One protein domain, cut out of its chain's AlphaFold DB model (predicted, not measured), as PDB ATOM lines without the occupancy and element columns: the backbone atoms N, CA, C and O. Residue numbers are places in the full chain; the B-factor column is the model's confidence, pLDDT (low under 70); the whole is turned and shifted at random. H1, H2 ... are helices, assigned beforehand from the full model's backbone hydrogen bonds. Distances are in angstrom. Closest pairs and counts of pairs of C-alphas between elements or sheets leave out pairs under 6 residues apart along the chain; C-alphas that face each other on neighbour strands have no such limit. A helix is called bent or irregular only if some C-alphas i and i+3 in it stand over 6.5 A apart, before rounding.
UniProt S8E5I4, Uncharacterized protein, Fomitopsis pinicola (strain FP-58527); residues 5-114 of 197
ATOM      1  N   ASN A   5      15.958 -26.966 -16.997       46.50
ATOM      2  CA  ASN A   5      14.691 -26.613 -16.358       46.50
ATOM      3  C   ASN A   5      14.676 -26.819 -14.827       46.50
ATOM      4  O   ASN A   5      13.869 -26.187 -14.146       46.50
ATOM      5  N   HIS A   6      15.563 -27.646 -14.254       47.75
ATOM      6  CA  HIS A   6      15.681 -27.803 -12.795       47.75
ATOM      7  C   HIS A   6      16.227 -26.549 -12.084       47.75
ATOM      8  O   HIS A   6      16.009 -26.402 -10.876       47.75
ATOM      9  N   PHE A   7      16.873 -25.629 -12.812       41.78
ATOM     10  CA  PHE A   7      17.374 -24.356 -12.280       41.78
ATOM     11  C   PHE A   7      16.282 -23.291 -12.105       41.78
ATOM     12  O   PHE A   7      16.509 -22.285 -11.441       41.78
ATOM     13  N   HIS A   8      15.072 -23.496 -12.640       46.47
ATOM     14  CA  HIS A   8      13.949 -22.584 -12.402       46.47
ATOM     15  C   HIS A   8      13.366 -22.817 -11.004       46.47
ATOM     16  O   HIS A   8      12.407 -23.575 -10.849       46.47
ATOM     17  N   LEU A   9      13.974 -22.205  -9.982       47.75
ATOM     18  CA  LEU A   9      13.683 -22.420  -8.557       47.75
ATOM     19  C   LEU A   9      12.199 -22.329  -8.182       47.75
ATOM     20  O   LEU A   9      11.754 -23.127  -7.361       47.75
ATOM     21  N   ALA A  10      11.401 -21.475  -8.813       50.97
ATOM     22  CA  ALA A  10      10.035 -21.316  -8.336       50.97
ATOM     23  C   ALA A  10       9.057 -22.389  -8.841       50.97
ATOM     24  O   ALA A  10       8.346 -22.236  -9.835       50.97
ATOM     25  N   THR A  11       8.906 -23.439  -8.060       50.91
ATOM     26  CA  THR A  11       7.583 -24.029  -7.890       50.91
ATOM     27  C   THR A  11       6.963 -23.341  -6.684       50.91
ATOM     28  O   THR A  11       7.483 -23.428  -5.581       50.91
ATOM     29  N   GLN A  12       5.932 -22.538  -6.938       59.97
ATOM     30  CA  GLN A  12       5.331 -21.622  -5.971       59.97
ATOM     31  C   GLN A  12       4.841 -22.363  -4.721       59.97
ATOM     32  O   GLN A  12       4.341 -23.486  -4.815       59.97
ATOM     33  N   THR A  13       4.951 -21.701  -3.570       56.66
ATOM     34  CA  THR A  13       4.271 -22.057  -2.323       56.66
ATOM     35  C   THR A  13       2.939 -21.328  -2.280       56.66
ATOM     36  O   THR A  13       2.904 -20.102  -2.201       56.66
ATOM     37  N   PRO A  14       1.810 -22.026  -2.247       60.69
ATOM     38  CA  PRO A  14       0.595 -21.446  -1.730       60.69
ATOM     39  C   PRO A  14       0.604 -21.763  -0.248       60.69
ATOM     40  O   PRO A  14       0.349 -22.897   0.154       60.69
ATOM     41  N   GLY A  15       0.790 -20.736   0.582       61.41
ATOM     42  CA  GLY A  15       0.458 -20.804   2.014       61.41
ATOM     43  C   GLY A  15      -1.002 -21.221   2.281       61.41
ATOM     44  O   GLY A  15      -1.418 -21.338   3.424       61.41
ATOM     45  N   GLN A  16      -1.782 -21.452   1.220       71.25
ATOM     46  CA  GLN A  16      -3.165 -21.891   1.208       71.25
ATOM     47  C   GLN A  16      -3.346 -23.361   0.791       71.25
ATOM     48  O   GLN A  16      -4.484 -23.808   0.734       71.25
ATOM     49  N   TRP A  17      -2.288 -24.134   0.497       80.69
ATOM     50  CA  TRP A  17      -2.420 -25.536   0.057       80.69
ATOM     51  C   TRP A  17      -3.262 -26.392   1.001       80.69
ATOM     52  O   TRP A  17      -4.076 -27.187   0.546       80.69
ATOM     53  N   LEU A  18      -3.116 -26.182   2.308       81.94
ATOM     54  CA  LEU A  18      -3.825 -26.943   3.336       81.94
ATOM     55  C   LEU A  18      -5.074 -26.219   3.869       81.94
ATOM     56  O   LEU A  18      -5.661 -26.669   4.848       81.94
ATOM     57  N   ARG A  19      -5.475 -25.086   3.266       84.75
ATOM     58  CA  ARG A  19      -6.550 -24.233   3.799       84.75
ATOM     59  C   ARG A  19      -7.933 -24.852   3.598       84.75
ATOM     60  O   ARG A  19      -8.766 -24.785   4.497       84.75
ATOM     61  N   THR A  20      -8.191 -25.426   2.424       88.62
ATOM     62  CA  THR A  20      -9.453 -26.098   2.092       88.62
ATOM     63  C   THR A  20      -9.201 -27.454   1.430       88.62
ATOM     64  O   THR A  20      -8.082 -27.781   1.022       88.62
ATOM     65  N   LYS A  21     -10.245 -28.283   1.317       89.88
ATOM     66  CA  LYS A  21     -10.141 -29.586   0.639       89.88
ATOM     67  C   LYS A  21      -9.835 -29.413  -0.848       89.88
ATOM     68  O   LYS A  21      -9.076 -30.188  -1.421       89.88
ATOM     69  N   GLU A  22     -10.388 -28.371  -1.454       88.12
ATOM     70  CA  GLU A  22     -10.212 -28.024  -2.861       88.12
ATOM     71  C   GLU A  22      -8.767 -27.598  -3.136       88.12
ATOM     72  O   GLU A  22      -8.146 -28.092  -4.078       88.12
ATOM     73  N   THR A  23      -8.190 -26.741  -2.286       85.69
ATOM     74  CA  THR A  23      -6.786 -26.327  -2.417       85.69
ATOM     75  C   THR A  23      -5.826 -27.489  -2.192       85.69
ATOM     76  O   THR A  23      -4.810 -27.574  -2.881       85.69
ATOM     77  N   LEU A  24      -6.165 -28.416  -1.288       88.06
ATOM     78  CA  LEU A  24      -5.371 -29.619  -1.039       88.06
ATOM     79  C   LEU A  24      -5.408 -30.570  -2.239       88.06
ATOM     80  O   LEU A  24      -4.371 -31.098  -2.647       88.06
ATOM     81  N   ALA A  25      -6.583 -30.765  -2.840       89.12
ATOM     82  CA  ALA A  25      -6.731 -31.570  -4.047       89.12
ATOM     83  C   ALA A  25      -5.945 -30.964  -5.221       89.12
ATOM     84  O   ALA A  25      -5.213 -31.677  -5.911       89.12
ATOM     85  N   ALA A  26      -6.026 -29.642  -5.405       87.75
ATOM     86  CA  ALA A  26      -5.260 -28.926  -6.420       87.75
ATOM     87  C   ALA A  26      -3.741 -29.046  -6.195       87.75
ATOM     88  O   ALA A  26      -3.000 -29.301  -7.146       87.75
ATOM     89  N   ALA A  27      -3.277 -28.922  -4.946       87.62
ATOM     90  CA  ALA A  27      -1.873 -29.093  -4.574       87.62
ATOM     91  C   ALA A  27      -1.377 -30.516  -4.859       87.62
ATOM     92  O   ALA A  27      -0.355 -30.704  -5.517       87.62
ATOM     93  N   THR A  28      -2.149 -31.518  -4.434       90.31
ATOM     94  CA  THR A  28      -1.851 -32.939  -4.654       90.31
ATOM     95  C   THR A  28      -1.730 -33.242  -6.145       90.31
ATOM     96  O   THR A  28      -0.777 -33.882  -6.586       90.31
ATOM     97  N   LEU A  29      -2.663 -32.731  -6.952       91.50
ATOM     98  CA  LEU A  29      -2.635 -32.894  -8.401       91.50
ATOM     99  C   LEU A  29      -1.436 -32.180  -9.041       91.50
ATOM    100  O   LEU A  29      -0.823 -32.718  -9.963       91.50
ATOM    101  N   ALA A  30      -1.084 -30.983  -8.571       89.00
ATOM    102  CA  ALA A  30       0.081 -30.250  -9.058       89.00
ATOM    103  C   ALA A  30       1.395 -30.993  -8.761       89.00
ATOM    104  O   ALA A  30       2.235 -31.111  -9.653       89.00
ATOM    105  N   ILE A  31       1.544 -31.552  -7.556       89.94
ATOM    106  CA  ILE A  31       2.698 -32.384  -7.189       89.94
ATOM    107  C   ILE A  31       2.736 -33.635  -8.070       89.94
ATOM    108  O   ILE A  31       3.740 -33.874  -8.742       89.94
ATOM    109  N   ARG A  32       1.619 -34.369  -8.179       92.81
ATOM    110  CA  ARG A  32       1.501 -35.565  -9.031       92.81
ATOM    111  C   ARG A  32       1.931 -35.292 -10.470       92.81
ATOM    112  O   ARG A  32       2.690 -36.057 -11.055       92.81
ATOM    113  N   LYS A  33       1.498 -34.163 -11.034       91.12
ATOM    114  CA  LYS A  33       1.864 -33.714 -12.383       91.12
ATOM    115  C   LYS A  33       3.369 -33.559 -12.589       91.12
ATOM    116  O   LYS A  33       3.837 -33.779 -13.707       91.12
ATOM    117  N   VAL A  34       4.108 -33.117 -11.575       89.88
ATOM    118  CA  VAL A  34       5.569 -32.969 -11.647       89.88
ATOM    119  C   VAL A  34       6.239 -34.324 -11.457       89.88
ATOM    120  O   VAL A  34       7.060 -34.720 -12.282       89.88
ATOM    121  N   VAL A  35       5.834 -35.059 -10.422       91.50
ATOM    122  CA  VAL A  35       6.414 -36.354 -10.051       91.50
ATOM    123  C   VAL A  35       6.264 -37.371 -11.173       91.50
ATOM    124  O   VAL A  35       7.246 -37.974 -11.594       91.50
ATOM    125  N   TRP A  36       5.065 -37.512 -11.737       93.25
ATOM    126  CA  TRP A  36       4.814 -38.501 -12.784       93.25
ATOM    127  C   TRP A  36       5.569 -38.202 -14.076       93.25
ATOM    128  O   TRP A  36       6.061 -39.116 -14.733       93.25
ATOM    129  N   ARG A  37       5.739 -36.919 -14.415       89.62
ATOM    130  CA  ARG A  37       6.605 -36.521 -15.532       89.62
ATOM    131  C   ARG A  37       8.066 -36.863 -15.268       89.62
ATOM    132  O   ARG A  37       8.735 -37.314 -16.186       89.62
ATOM    133  N   ALA A  38       8.553 -36.651 -14.046       88.94
ATOM    134  CA  ALA A  38       9.928 -36.972 -13.679       88.94
ATOM    135  C   ALA A  38      10.191 -38.487 -13.707       88.94
ATOM    136  O   ALA A  38      11.204 -38.910 -14.253       88.94
ATOM    137  N   LEU A  39       9.256 -39.297 -13.202       90.31
ATOM    138  CA  LEU A  39       9.332 -40.761 -13.277       90.31
ATOM    139  C   LEU A  39       9.368 -41.252 -14.728       90.31
ATOM    140  O   LEU A  39      10.219 -42.058 -15.090       90.31
ATOM    141  N   LEU A  40       8.482 -40.731 -15.581       87.88
ATOM    142  CA  LEU A  40       8.478 -41.096 -16.996       87.88
ATOM    143  C   LEU A  40       9.750 -40.634 -17.718       87.88
ATOM    144  O   LEU A  40      10.265 -41.354 -18.565       87.88
ATOM    145  N   GLN A  41      10.271 -39.453 -17.380       84.38
ATOM    146  CA  GLN A  41      11.532 -38.961 -17.928       84.38
ATOM    147  C   GLN A  41      12.702 -39.892 -17.574       84.38
ATOM    148  O   GLN A  41      13.518 -40.182 -18.441       84.38
ATOM    149  N   ASP A  42      12.764 -40.400 -16.341       83.94
ATOM    150  CA  ASP A  42      13.779 -41.377 -15.927       83.94
ATOM    151  C   ASP A  42      13.660 -42.698 -16.708       83.94
ATOM    152  O   ASP A  42      14.665 -43.235 -17.170       83.94
ATOM    153  N   ILE A  43      12.436 -43.186 -16.945       84.75
ATOM    154  CA  ILE A  43      12.185 -44.366 -17.795       84.75
ATOM    155  C   ILE A  43      12.669 -44.107 -19.232       84.75
ATOM    156  O   ILE A  43      13.400 -44.916 -19.804       84.75
ATOM    157  N   LEU A  44      12.313 -42.958 -19.810       81.38
ATOM    158  CA  LEU A  44      12.750 -42.559 -21.150       81.38
ATOM    159  C   LEU A  44      14.281 -42.487 -21.261       81.38
ATOM    160  O   LEU A  44      14.843 -42.951 -22.253       81.38
ATOM    161  N   GLU A  45      14.955 -41.931 -20.250       81.38
ATOM    162  CA  GLU A  45      16.420 -41.840 -20.189       81.38
ATOM    163  C   GLU A  45      17.069 -43.227 -20.071       81.38
ATOM    164  O   GLU A  45      17.990 -43.533 -20.830       81.38
ATOM    165  N   LYS A  46      16.563 -44.098 -19.188       80.00
ATOM    166  CA  LYS A  46      17.069 -45.472 -19.005       80.00
ATOM    167  C   LYS A  46      16.983 -46.315 -20.272       80.00
ATOM    168  O   LYS A  46      17.861 -47.139 -20.520       80.00
ATOM    169  N   HIS A  47      15.946 -46.102 -21.075       75.56
ATOM    170  CA  HIS A  47      15.729 -46.845 -22.312       75.56
ATOM    171  C   HIS A  47      16.270 -46.139 -23.563       75.56
ATOM    172  O   HIS A  47      16.084 -46.645 -24.666       75.56
ATOM    173  N   GLY A  48      16.973 -45.008 -23.413       67.50
ATOM    174  CA  GLY A  48      17.596 -44.294 -24.535       67.50
ATOM    175  C   GLY A  48      16.594 -43.684 -25.521       67.50
ATOM    176  O   GLY A  48      16.936 -43.435 -26.671       67.50
ATOM    177  N   LEU A  49      15.356 -43.449 -25.081       65.44
ATOM    178  CA  LEU A  49      14.257 -42.944 -25.913       65.44
ATOM    179  C   LEU A  49      14.212 -41.412 -25.972       65.44
ATOM    180  O   LEU A  49      13.403 -40.832 -26.693       65.44
ATOM    181  N   VAL A  50      15.087 -40.743 -25.219       57.56
ATOM    182  CA  VAL A  50      15.324 -39.306 -25.347       57.56
ATOM    183  C   VAL A  50      16.359 -39.099 -26.446       57.56
ATOM    184  O   VAL A  50      17.540 -39.367 -26.246       57.56
ATOM    185  N   SER A  51      15.927 -38.594 -27.603       51.38
ATOM    186  CA  SER A  51      16.840 -38.142 -28.652       51.38
ATOM    187  C   SER A  51      17.643 -36.936 -28.157       51.38
ATOM    188  O   SER A  51      17.244 -35.782 -28.307       51.38
ATOM    189  N   THR A  52      18.805 -37.176 -27.555       42.25
ATOM    190  CA  THR A  52      19.901 -36.206 -27.623       42.25
ATOM    191  C   THR A  52      20.292 -36.039 -29.095       42.25
ATOM    192  O   THR A  52      20.386 -37.046 -29.797       42.25
ATOM    193  N   PRO A  53      20.552 -34.817 -29.593       40.97
ATOM    194  CA  PRO A  53      20.967 -34.575 -30.981       40.97
ATOM    195  C   PRO A  53      22.412 -35.037 -31.281       40.97
ATOM    196  O   PRO A  53      23.132 -34.400 -32.039       40.97
ATOM    197  N   ALA A  54      22.846 -36.151 -30.697       36.12
ATOM    198  CA  ALA A  54      24.114 -36.801 -30.983       36.12
ATOM    199  C   ALA A  54      23.861 -38.310 -31.112       36.12
ATOM    200  O   ALA A  54      23.655 -39.004 -30.118       36.12
ATOM    201  N   ALA A  55      23.821 -38.782 -32.358       38.03
ATOM    202  CA  ALA A  55      23.832 -40.200 -32.720       38.03
ATOM    203  C   ALA A  55      25.152 -40.869 -32.236       38.03
ATOM    204  O   ALA A  55      26.103 -40.140 -31.936       38.03
ATOM    205  N   PRO A  56      25.251 -42.214 -32.140       47.91
ATOM    206  CA  PRO A  56      25.086 -43.108 -33.286       47.91
ATOM    207  C   PRO A  56      24.146 -44.306 -33.061       47.91
ATOM    208  O   PRO A  56      24.054 -44.884 -31.983       47.91
ATOM    209  N   GLU A  57      23.455 -44.621 -34.155       48.47
ATOM    210  CA  GLU A  57      23.137 -45.935 -34.727       48.47
ATOM    211  C   GLU A  57      23.162 -47.180 -33.824       48.47
ATOM    212  O   GLU A  57      24.191 -47.590 -33.291       48.47
ATOM    213  N   GLY A  58      22.019 -47.875 -33.816       41.38
ATOM    214  CA  GLY A  58      21.950 -49.298 -33.500       41.38
ATOM    215  C   GLY A  58      21.223 -49.620 -32.204       41.38
ATOM    216  O   GLY A  58      21.848 -50.067 -31.246       41.38
ATOM    217  N   ARG A  59      19.895 -49.462 -32.184       45.75
ATOM    218  CA  ARG A  59      19.008 -50.275 -31.337       45.75
ATOM    219  C   ARG A  59      17.580 -50.226 -31.870       45.75
ATOM    220  O   ARG A  59      17.010 -49.147 -31.997       45.75
ATOM    221  N   ASP A  60      17.046 -51.409 -32.166       41.47
ATOM    222  CA  ASP A  60      15.657 -51.643 -32.556       41.47
ATOM    223  C   ASP A  60      14.714 -51.154 -31.456       41.47
ATOM    224  O   ASP A  60      14.447 -51.844 -30.472       41.47
ATOM    225  N   VAL A  61      14.194 -49.947 -31.625       46.66
ATOM    226  CA  VAL A  61      12.912 -49.564 -31.048       46.66
ATOM    227  C   VAL A  61      12.038 -49.214 -32.234       46.66
ATOM    228  O   VAL A  61      12.442 -48.402 -33.065       46.66
ATOM    229  N   MET A  62      10.856 -49.828 -32.325       45.88
ATOM    230  CA  MET A  62       9.839 -49.467 -33.314       45.88
ATOM    231  C   MET A  62       9.348 -48.039 -33.046       45.88
ATOM    232  O   MET A  62       8.298 -47.811 -32.447       45.88
ATOM    233  N   LEU A  63      10.130 -47.055 -33.480       52.53
ATOM    234  CA  LEU A  63       9.649 -45.710 -33.715       52.53
ATOM    235  C   LEU A  63       8.608 -45.829 -34.824       52.53
ATOM    236  O   LEU A  63       8.886 -46.376 -35.889       52.53
ATOM    237  N   ASN A  64       7.398 -45.326 -34.587       48.88
ATOM    238  CA  ASN A  64       6.427 -45.171 -35.660       48.88
ATOM    239  C   ASN A  64       6.896 -43.990 -36.530       48.88
ATOM    240  O   ASN A  64       6.452 -42.852 -36.363       48.88
ATOM    241  N   GLU A  65       7.896 -44.261 -37.374       49.44
ATOM    242  CA  GLU A  65       8.741 -43.305 -38.108       49.44
ATOM    243  C   GLU A  65       7.954 -42.371 -39.039       49.44
ATOM    244  O   GLU A  65       8.462 -41.341 -39.475       49.44
ATOM    245  N   THR A  66       6.692 -42.693 -39.317       47.22
ATOM    246  CA  THR A  66       5.875 -42.038 -40.343       47.22
ATOM    247  C   THR A  66       4.794 -41.106 -39.803       47.22
ATOM    248  O   THR A  66       4.220 -40.333 -40.571       47.22
ATOM    249  N   ALA A  67       4.499 -41.112 -38.501       49.50
ATOM    250  CA  ALA A  67       3.458 -40.240 -37.967       49.50
ATOM    251  C   ALA A  67       4.041 -38.851 -37.704       49.50
ATOM    252  O   ALA A  67       4.824 -38.705 -36.776       49.50
ATOM    253  N   VAL A  68       3.661 -37.819 -38.463       49.16
ATOM    254  CA  VAL A  68       3.856 -36.409 -38.076       49.16
ATOM    255  C   VAL A  68       2.661 -36.003 -37.218       49.16
ATOM    256  O   VAL A  68       1.566 -35.789 -37.729       49.16
ATOM    257  N   ILE A  69       2.850 -35.908 -35.902       53.31
ATOM    258  CA  ILE A  69       1.816 -35.428 -34.977       53.31
ATOM    259  C   ILE A  69       2.094 -33.946 -34.702       53.31
ATOM    260  O   ILE A  69       3.138 -33.605 -34.154       53.31
ATOM    261  N   ASN A  70       1.165 -33.065 -35.091       52.03
ATOM    262  CA  ASN A  70       1.235 -31.605 -34.891       52.03
ATOM    263  C   ASN A  70       2.479 -30.908 -35.486       52.03
ATOM    264  O   ASN A  70       2.946 -29.918 -34.935       52.03
ATOM    265  N   GLY A  71       3.026 -31.412 -36.598       50.22
ATOM    266  CA  GLY A  71       4.189 -30.806 -37.263       50.22
ATOM    267  C   GLY A  71       5.540 -31.066 -36.581       50.22
ATOM    268  O   GLY A  71       6.562 -30.611 -37.084       50.22
ATOM    269  N   GLU A  72       5.571 -31.820 -35.476       49.56
ATOM    270  CA  GLU A  72       6.805 -32.200 -34.783       49.56
ATOM    271  C   GLU A  72       7.298 -33.577 -35.255       49.56
ATOM    272  O   GLU A  72       6.564 -34.582 -35.229       49.56
ATOM    273  N   THR A  73       8.572 -33.638 -35.660       53.72
ATOM    274  CA  THR A  73       9.263 -34.906 -35.923       53.72
ATOM    275  C   THR A  73       9.400 -35.698 -34.616       53.72
ATOM    276  O   THR A  73       9.525 -35.089 -33.550       53.72
ATOM    277  N   PRO A  74       9.395 -37.045 -34.651       53.66
ATOM    278  CA  PRO A  74       9.522 -37.872 -33.447       53.66
ATOM    279  C   PRO A  74      10.719 -37.494 -32.554       53.66
ATOM    280  O   PRO A  74      10.589 -37.484 -31.336       53.66
ATOM    281  N   ALA A  75      11.837 -37.068 -33.154       49.09
ATOM    282  CA  ALA A  75      13.042 -36.613 -32.451       49.09
ATOM    283  C   ALA A  75      12.878 -35.292 -31.664       49.09
ATOM    284  O   ALA A  75      13.700 -34.985 -30.803       49.09
ATOM    285  N   LEU A  76      11.843 -34.493 -31.952       51.47
ATOM    286  CA  LEU A  76      11.571 -33.206 -31.296       51.47
ATOM    287  C   LEU A  76      10.379 -33.253 -30.333       51.47
ATOM    288  O   LEU A  76      10.108 -32.253 -29.661       51.47
ATOM    289  N   ARG A  77       9.680 -34.391 -30.229       65.38
ATOM    290  CA  ARG A  77       8.472 -34.498 -29.407       65.38
ATOM    291  C   ARG A  77       8.793 -34.378 -27.934       65.38
ATOM    292  O   ARG A  77       9.480 -35.205 -27.339       65.38
ATOM    293  N   ARG A  78       8.215 -33.353 -27.317       69.12
ATOM    294  CA  ARG A  78       8.220 -33.171 -25.867       69.12
ATOM    295  C   ARG A  78       6.828 -33.479 -25.340       69.12
ATOM    296  O   ARG A  78       5.827 -33.078 -25.925       69.12
ATOM    297  N   LEU A  79       6.759 -34.131 -24.182       77.25
ATOM    298  CA  LEU A  79       5.485 -34.486 -23.550       77.25
ATOM    299  C   LEU A  79       4.583 -33.259 -23.311       77.25
ATOM    300  O   LEU A  79       3.365 -33.327 -23.459       77.25
ATOM    301  N   GLY A  80       5.190 -32.126 -22.950       74.56
ATOM    302  CA  GLY A  80       4.487 -30.867 -22.738       74.56
ATOM    303  C   GLY A  80       3.431 -30.922 -21.624       74.56
ATOM    304  O   GLY A  80       3.525 -31.668 -20.636       74.56
ATOM    305  N   ARG A  81       2.416 -30.062 -21.755       78.75
ATOM    306  CA  ARG A  81       1.289 -29.994 -20.821       78.75
ATOM    307  C   ARG A  81       0.217 -31.006 -21.234       78.75
ATOM    308  O   ARG A  81      -0.339 -30.894 -22.318       78.75
ATOM    309  N   LEU A  82      -0.088 -31.948 -20.345       86.06
ATOM    310  CA  LEU A  82      -1.245 -32.834 -20.463       86.06
ATOM    311  C   LEU A  82      -2.403 -32.304 -19.611       86.06
ATOM    312  O   LEU A  82      -2.178 -31.585 -18.630       86.06
ATOM    313  N   ASN A  83      -3.622 -32.686 -19.988       89.00
ATOM    314  CA  ASN A  83      -4.840 -32.370 -19.246       89.00
ATOM    315  C   ASN A  83      -4.876 -33.076 -17.888       89.00
ATOM    316  O   ASN A  83      -4.274 -34.130 -17.703       89.00
ATOM    317  N   ASP A  84      -5.638 -32.517 -16.955       90.38
ATOM    318  CA  ASP A  84      -5.758 -33.007 -15.577       90.38
ATOM    319  C   ASP A  84      -6.300 -34.438 -15.508       90.38
ATOM    320  O   ASP A  84      -5.842 -35.229 -14.686       90.38
ATOM    321  N   SER A  85      -7.192 -34.801 -16.435       92.75
ATOM    322  CA  SER A  85      -7.718 -36.160 -16.579       92.75
ATOM    323  C   SER A  85      -6.653 -37.199 -16.929       92.75
ATOM    324  O   SER A  85      -6.843 -38.369 -16.626       92.75
ATOM    325  N   ALA A  86      -5.516 -36.798 -17.508       92.69
ATOM    326  CA  ALA A  86      -4.398 -37.706 -17.751       92.69
ATOM    327  C   ALA A  86      -3.685 -38.125 -16.455       92.69
ATOM    328  O   ALA A  86      -2.833 -38.996 -16.500       92.69
ATOM    329  N   TYR A  87      -4.005 -37.511 -15.311       93.31
ATOM    330  CA  TYR A  87      -3.373 -37.771 -14.013       93.31
ATOM    331  C   TYR A  87      -4.310 -38.486 -13.022       93.31
ATOM    332  O   TYR A  87      -4.121 -38.374 -11.804       93.31
ATOM    333  N   SER A  88      -5.343 -39.174 -13.525       94.00
ATOM    334  CA  SER A  88      -6.261 -39.989 -12.715       94.00
ATOM    335  C   SER A  88      -5.543 -41.175 -12.075       94.00
ATOM    336  O   SER A  88      -5.648 -41.392 -10.870       94.00
ATOM    337  N   ASP A  89      -4.775 -41.897 -12.880       94.19
ATOM    338  CA  ASP A  89      -4.036 -43.102 -12.529       94.19
ATOM    339  C   ASP A  89      -2.808 -43.234 -13.444       94.19
ATOM    340  O   ASP A  89      -2.723 -42.607 -14.507       94.19
ATOM    341  N   TRP A  90      -1.833 -44.023 -13.001       93.31
ATOM    342  CA  TRP A  90      -0.542 -44.128 -13.675       93.31
ATOM    343  C   TRP A  90      -0.653 -44.732 -15.081       93.31
ATOM    344  O   TRP A  90      -0.006 -44.244 -16.005       93.31
ATOM    345  N   ALA A  91      -1.503 -45.745 -15.268       92.62
ATOM    346  CA  ALA A  91      -1.674 -46.398 -16.564       92.62
ATOM    347  C   ALA A  91      -2.273 -45.432 -17.596       92.62
ATOM    348  O   ALA A  91      -1.763 -45.320 -18.711       92.62
ATOM    349  N   THR A  92      -3.291 -44.661 -17.202       93.88
ATOM    350  CA  THR A  92      -3.876 -43.603 -18.036       93.88
ATOM    351  C   THR A  92      -2.839 -42.544 -18.398       93.88
ATOM    352  O   THR A  92      -2.763 -42.132 -19.558       93.88
ATOM    353  N   PHE A  93      -2.012 -42.112 -17.444       93.56
ATOM    354  CA  PHE A  93      -0.948 -41.146 -17.710       93.56
ATOM    355  C   PHE A  93       0.049 -41.655 -18.752       93.56
ATOM    356  O   PHE A  93       0.334 -40.946 -19.719       93.56
ATOM    357  N   VAL A  94       0.549 -42.882 -18.578       91.69
ATOM    358  CA  VAL A  94       1.524 -43.498 -19.486       91.69
ATOM    359  C   VAL A  94       0.928 -43.666 -20.881       91.69
ATOM    360  O   VAL A  94       1.551 -43.230 -21.846       91.69
ATOM    361  N   ALA A  95      -0.307 -44.160 -21.001       90.44
ATOM    362  CA  ALA A  95      -0.978 -44.313 -22.293       90.44
ATOM    363  C   ALA A  95      -1.109 -42.974 -23.047       90.44
ATOM    364  O   ALA A  95      -0.809 -42.881 -24.237       90.44
ATOM    365  N   ARG A  96      -1.491 -41.899 -22.343       91.12
ATOM    366  CA  ARG A  96      -1.565 -40.546 -22.927       91.12
ATOM    367  C   ARG A  96      -0.193 -39.995 -23.295       91.12
ATOM    368  O   ARG A  96      -0.059 -39.280 -24.286       91.12
ATOM    369  N   ALA A  97       0.825 -40.302 -22.498       88.50
ATOM    370  CA  ALA A  97       2.187 -39.885 -22.777       88.50
ATOM    371  C   ALA A  97       2.769 -40.607 -24.000       88.50
ATOM    372  O   ALA A  97       3.398 -39.958 -24.832       88.50
ATOM    373  N   GLN A  98       2.504 -41.906 -24.145       87.25
ATOM    374  CA  GLN A  98       2.857 -42.713 -25.315       87.25
ATOM    375  C   GLN A  98       2.239 -42.160 -26.592       87.25
ATOM    376  O   GLN A  98       2.956 -41.913 -27.558       87.25
ATOM    377  N   GLU A  99       0.931 -41.891 -26.570       86.69
ATOM    378  CA  GLU A  99       0.213 -41.268 -27.686       86.69
ATOM    379  C   GLU A  99       0.858 -39.930 -28.076       86.69
ATOM    380  O   GLU A  99       1.100 -39.658 -29.251       86.69
ATOM    381  N   ARG A 100       1.196 -39.102 -27.080       82.50
ATOM    382  CA  ARG A 100       1.771 -37.774 -27.311       82.50
ATOM    383  C   ARG A 100       3.200 -37.820 -27.847       82.50
ATOM    384  O   ARG A 100       3.560 -36.990 -28.677       82.50
ATOM    385  N   LEU A 101       4.012 -38.749 -27.352       80.38
ATOM    386  CA  LEU A 101       5.409 -38.923 -27.748       80.38
ATOM    387  C   LEU A 101       5.547 -39.778 -29.020       80.38
ATOM    388  O   LEU A 101       6.569 -39.711 -29.694       80.38
ATOM    389  N   GLY A 102       4.515 -40.535 -29.394       79.31
ATOM    390  CA  GLY A 102       4.564 -41.501 -30.491       79.31
ATOM    391  C   GLY A 102       5.498 -42.680 -30.206       79.31
ATOM    392  O   GLY A 102       6.126 -43.186 -31.132       79.31
ATOM    393  N   VAL A 103       5.611 -43.082 -28.937       79.69
ATOM    394  CA  VAL A 103       6.442 -44.209 -28.486       79.69
ATOM    395  C   VAL A 103       5.562 -45.299 -27.890       79.69
ATOM    396  O   VAL A 103       4.546 -45.013 -27.255       79.69
ATOM    397  N   VAL A 104       5.956 -46.557 -28.072       80.00
ATOM    398  CA  VAL A 104       5.289 -47.704 -27.450       80.00
ATOM    399  C   VAL A 104       6.210 -48.265 -26.374       80.00
ATOM    400  O   VAL A 104       7.349 -48.619 -26.661       80.00
ATOM    401  N   PHE A 105       5.728 -48.316 -25.136       78.62
ATOM    402  CA  PHE A 105       6.387 -48.995 -24.034       78.62
ATOM    403  C   PHE A 105       5.661 -50.303 -23.751       78.62
ATOM    404  O   PHE A 105       4.427 -50.338 -23.738       78.62
ATOM    405  N   GLU A 106       6.424 -51.347 -23.453       80.06
ATOM    406  CA  GLU A 106       5.870 -52.537 -22.823       80.06
ATOM    407  C   GLU A 106       5.428 -52.200 -21.388       80.06
ATOM    408  O   GLU A 106       6.154 -51.484 -20.688       80.06
ATOM    409  N   PRO A 107       4.288 -52.721 -20.895       78.31
ATOM    410  CA  PRO A 107       3.791 -52.414 -19.551       78.31
ATOM    411  C   PRO A 107       4.824 -52.636 -18.437       78.31
ATOM    412  O   PRO A 107       4.905 -51.839 -17.506       78.31
ATOM    413  N   ALA A 108       5.666 -53.668 -18.572       80.06
ATOM    414  CA  ALA A 108       6.733 -53.989 -17.622       80.06
ATOM    415  C   ALA A 108       7.846 -52.923 -17.556       80.06
ATOM    416  O   ALA A 108       8.521 -52.794 -16.539       80.06
ATOM    417  N   MET A 109       8.048 -52.140 -18.622       77.69
ATOM    418  CA  MET A 109       9.045 -51.058 -18.658       77.69
ATOM    419  C   MET A 109       8.556 -49.795 -17.946       77.69
ATOM    420  O   MET A 109       9.353 -48.946 -17.553       77.69
ATOM    421  N   CYS A 110       7.239 -49.657 -17.794       80.94
ATOM    422  CA  CYS A 110       6.605 -48.495 -17.188       80.94
ATOM    423  C   CYS A 110       6.060 -48.785 -15.793       80.94
ATOM    424  O   CYS A 110       5.137 -48.101 -15.353       80.94
ATOM    425  N   GLU A 111       6.604 -49.770 -15.077       85.69
ATOM    426  CA  GLU A 111       6.239 -49.960 -13.680       85.69
ATOM    427  C   GLU A 111       6.627 -48.734 -12.847       85.69
ATOM    428  O   GLU A 111       7.733 -48.195 -12.931       85.69
ATOM    429  N   LYS A 112       5.671 -48.260 -12.047       87.69
ATOM    430  CA  LYS A 112       5.861 -47.092 -11.193       87.69
ATOM    431  C   LYS A 112       6.636 -47.503  -9.947       87.69
ATOM    432  O   LYS A 112       6.089 -48.224  -9.121       87.69
ATOM    433  N   ASP A 113       7.857 -47.000  -9.784       90.00
ATOM    434  CA  ASP A 113       8.624 -47.161  -8.545       90.00
ATOM    435  C   ASP A 113       7.982 -46.322  -7.414       90.00
ATOM    436  O   ASP A 113       8.073 -45.087  -7.441       90.00
ATOM    437  N   PRO A 114       7.344 -46.954  -6.406       91.75
ATOM    438  CA  PRO A 114       6.650 -46.233  -5.343       91.75
ATOM    439  C   PRO A 114       7.619 -45.508  -4.398       91.75
ATOM    440  O   PRO A 114       7.281 -44.458  -3.855       91.75
TER     441      PRO A 114
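This is residues 5 to 114 of the 197 residues of an uncharacterized protein of Fomitopsis pinicola (strain FP-58527) (UniProt S8E5I4). One long straight helix, H1, runs along much of the longest axis, with three shorter helices, H2, H3 and H4, gathered loosely on one side of it and H3 crossing H1 at a steep angle. Beyond the last residues of H1 a wide loop without a named element, residues 47 to 83, swings out and comes back to H2, while residues 5 to 20 fold back over the side of H1 away from H3, and residues 5 to 10 stand free there. The printed part has 110 residues, with four named helices in the order H1, H2, H3, H4 and no named strand; its class is all helix, though under half of the residues, 46 of 110, are in named elements. The whole is loose, with a radius of gyration of the C-alphas of 16.3 A, and elongated, spanning 53 by 30 by 29 A.

The longest helix is H1, residues 21 to 46. H2, residues 84 to 87, touches H1 through residues 29 to 33 of H1 alone; the closest C-alphas are those of Lys 33 and Tyr 87, 6.8 A apart. H3, residues 90 to 101, is close to H1 but not clearly touching, and the closest C-alphas, those of Leu 40 and Val 94, are 7.8 A apart. The lines of H1 and H3 stand at a steep tilt of 58 degrees, and the two helices run the same way. H2 and H3 touch only at the corner by their link, with residues 92 to 96 of H3 alone, and their closest C-alphas, those of Ala 86 and Phe 93, are 4.9 A apart. H4, residues 107 to 110, only just touches H1, with 3 pairs of C-alphas within 8 A, through residues 40 to 43 of H1 alone; the closest are those of Ile 43 and Cys 110, 7.0 A apart. H3 and H4 are close but not clearly touching, with the C-alphas of Val 94 and Cys 110 the closest at 7.5 A. H2 and H4 are apart. In H3 every O i to N i+4 pair is within hydrogen-bond range, in H1 21 of 22 are, and H2 and H4 are too short for such a pair.

H1, residues 21 to 46, begins with C-alpha 21 at (-10.141, -29.586, 0.639) and ends with C-alpha 46 at (17.069, -45.472, -19.005), 37.1 A from first to last C-alpha. H3, residues 90 to 101, measures 16.1 A from C-alpha 90 at (-0.542, -44.128, -13.675) to C-alpha 101. The two four-residue helices are H2, residues 84 to 87, 5.6 A long, and H4, residues 107 to 110, 5.4 A long, which ends with C-alpha 110 at (6.605, -48.495, -17.188). No helix is bent or irregular.

The two C-alphas farthest apart in the domain are those of Arg 19 and Glu 57, at 53.3 A, and the first and last printed C-alphas, of Asn 5 and Pro 114, are 23.9 A apart. The printed part, residues 5 to 114, has no cut. The link from H1 to H2 is long, with 37 residues, while those from H2 to H3, with 2 residues, and from H3 to H4, with 5, are tight. The mean pLDDT of the printed part is 72.8, and the model's confidence is low, under 70, in 42 residues, namely 5 to 15 and 48 to 78. Mean pLDDT is 88 in H1, 92 in H2, 89 in H3 and 79 in H4.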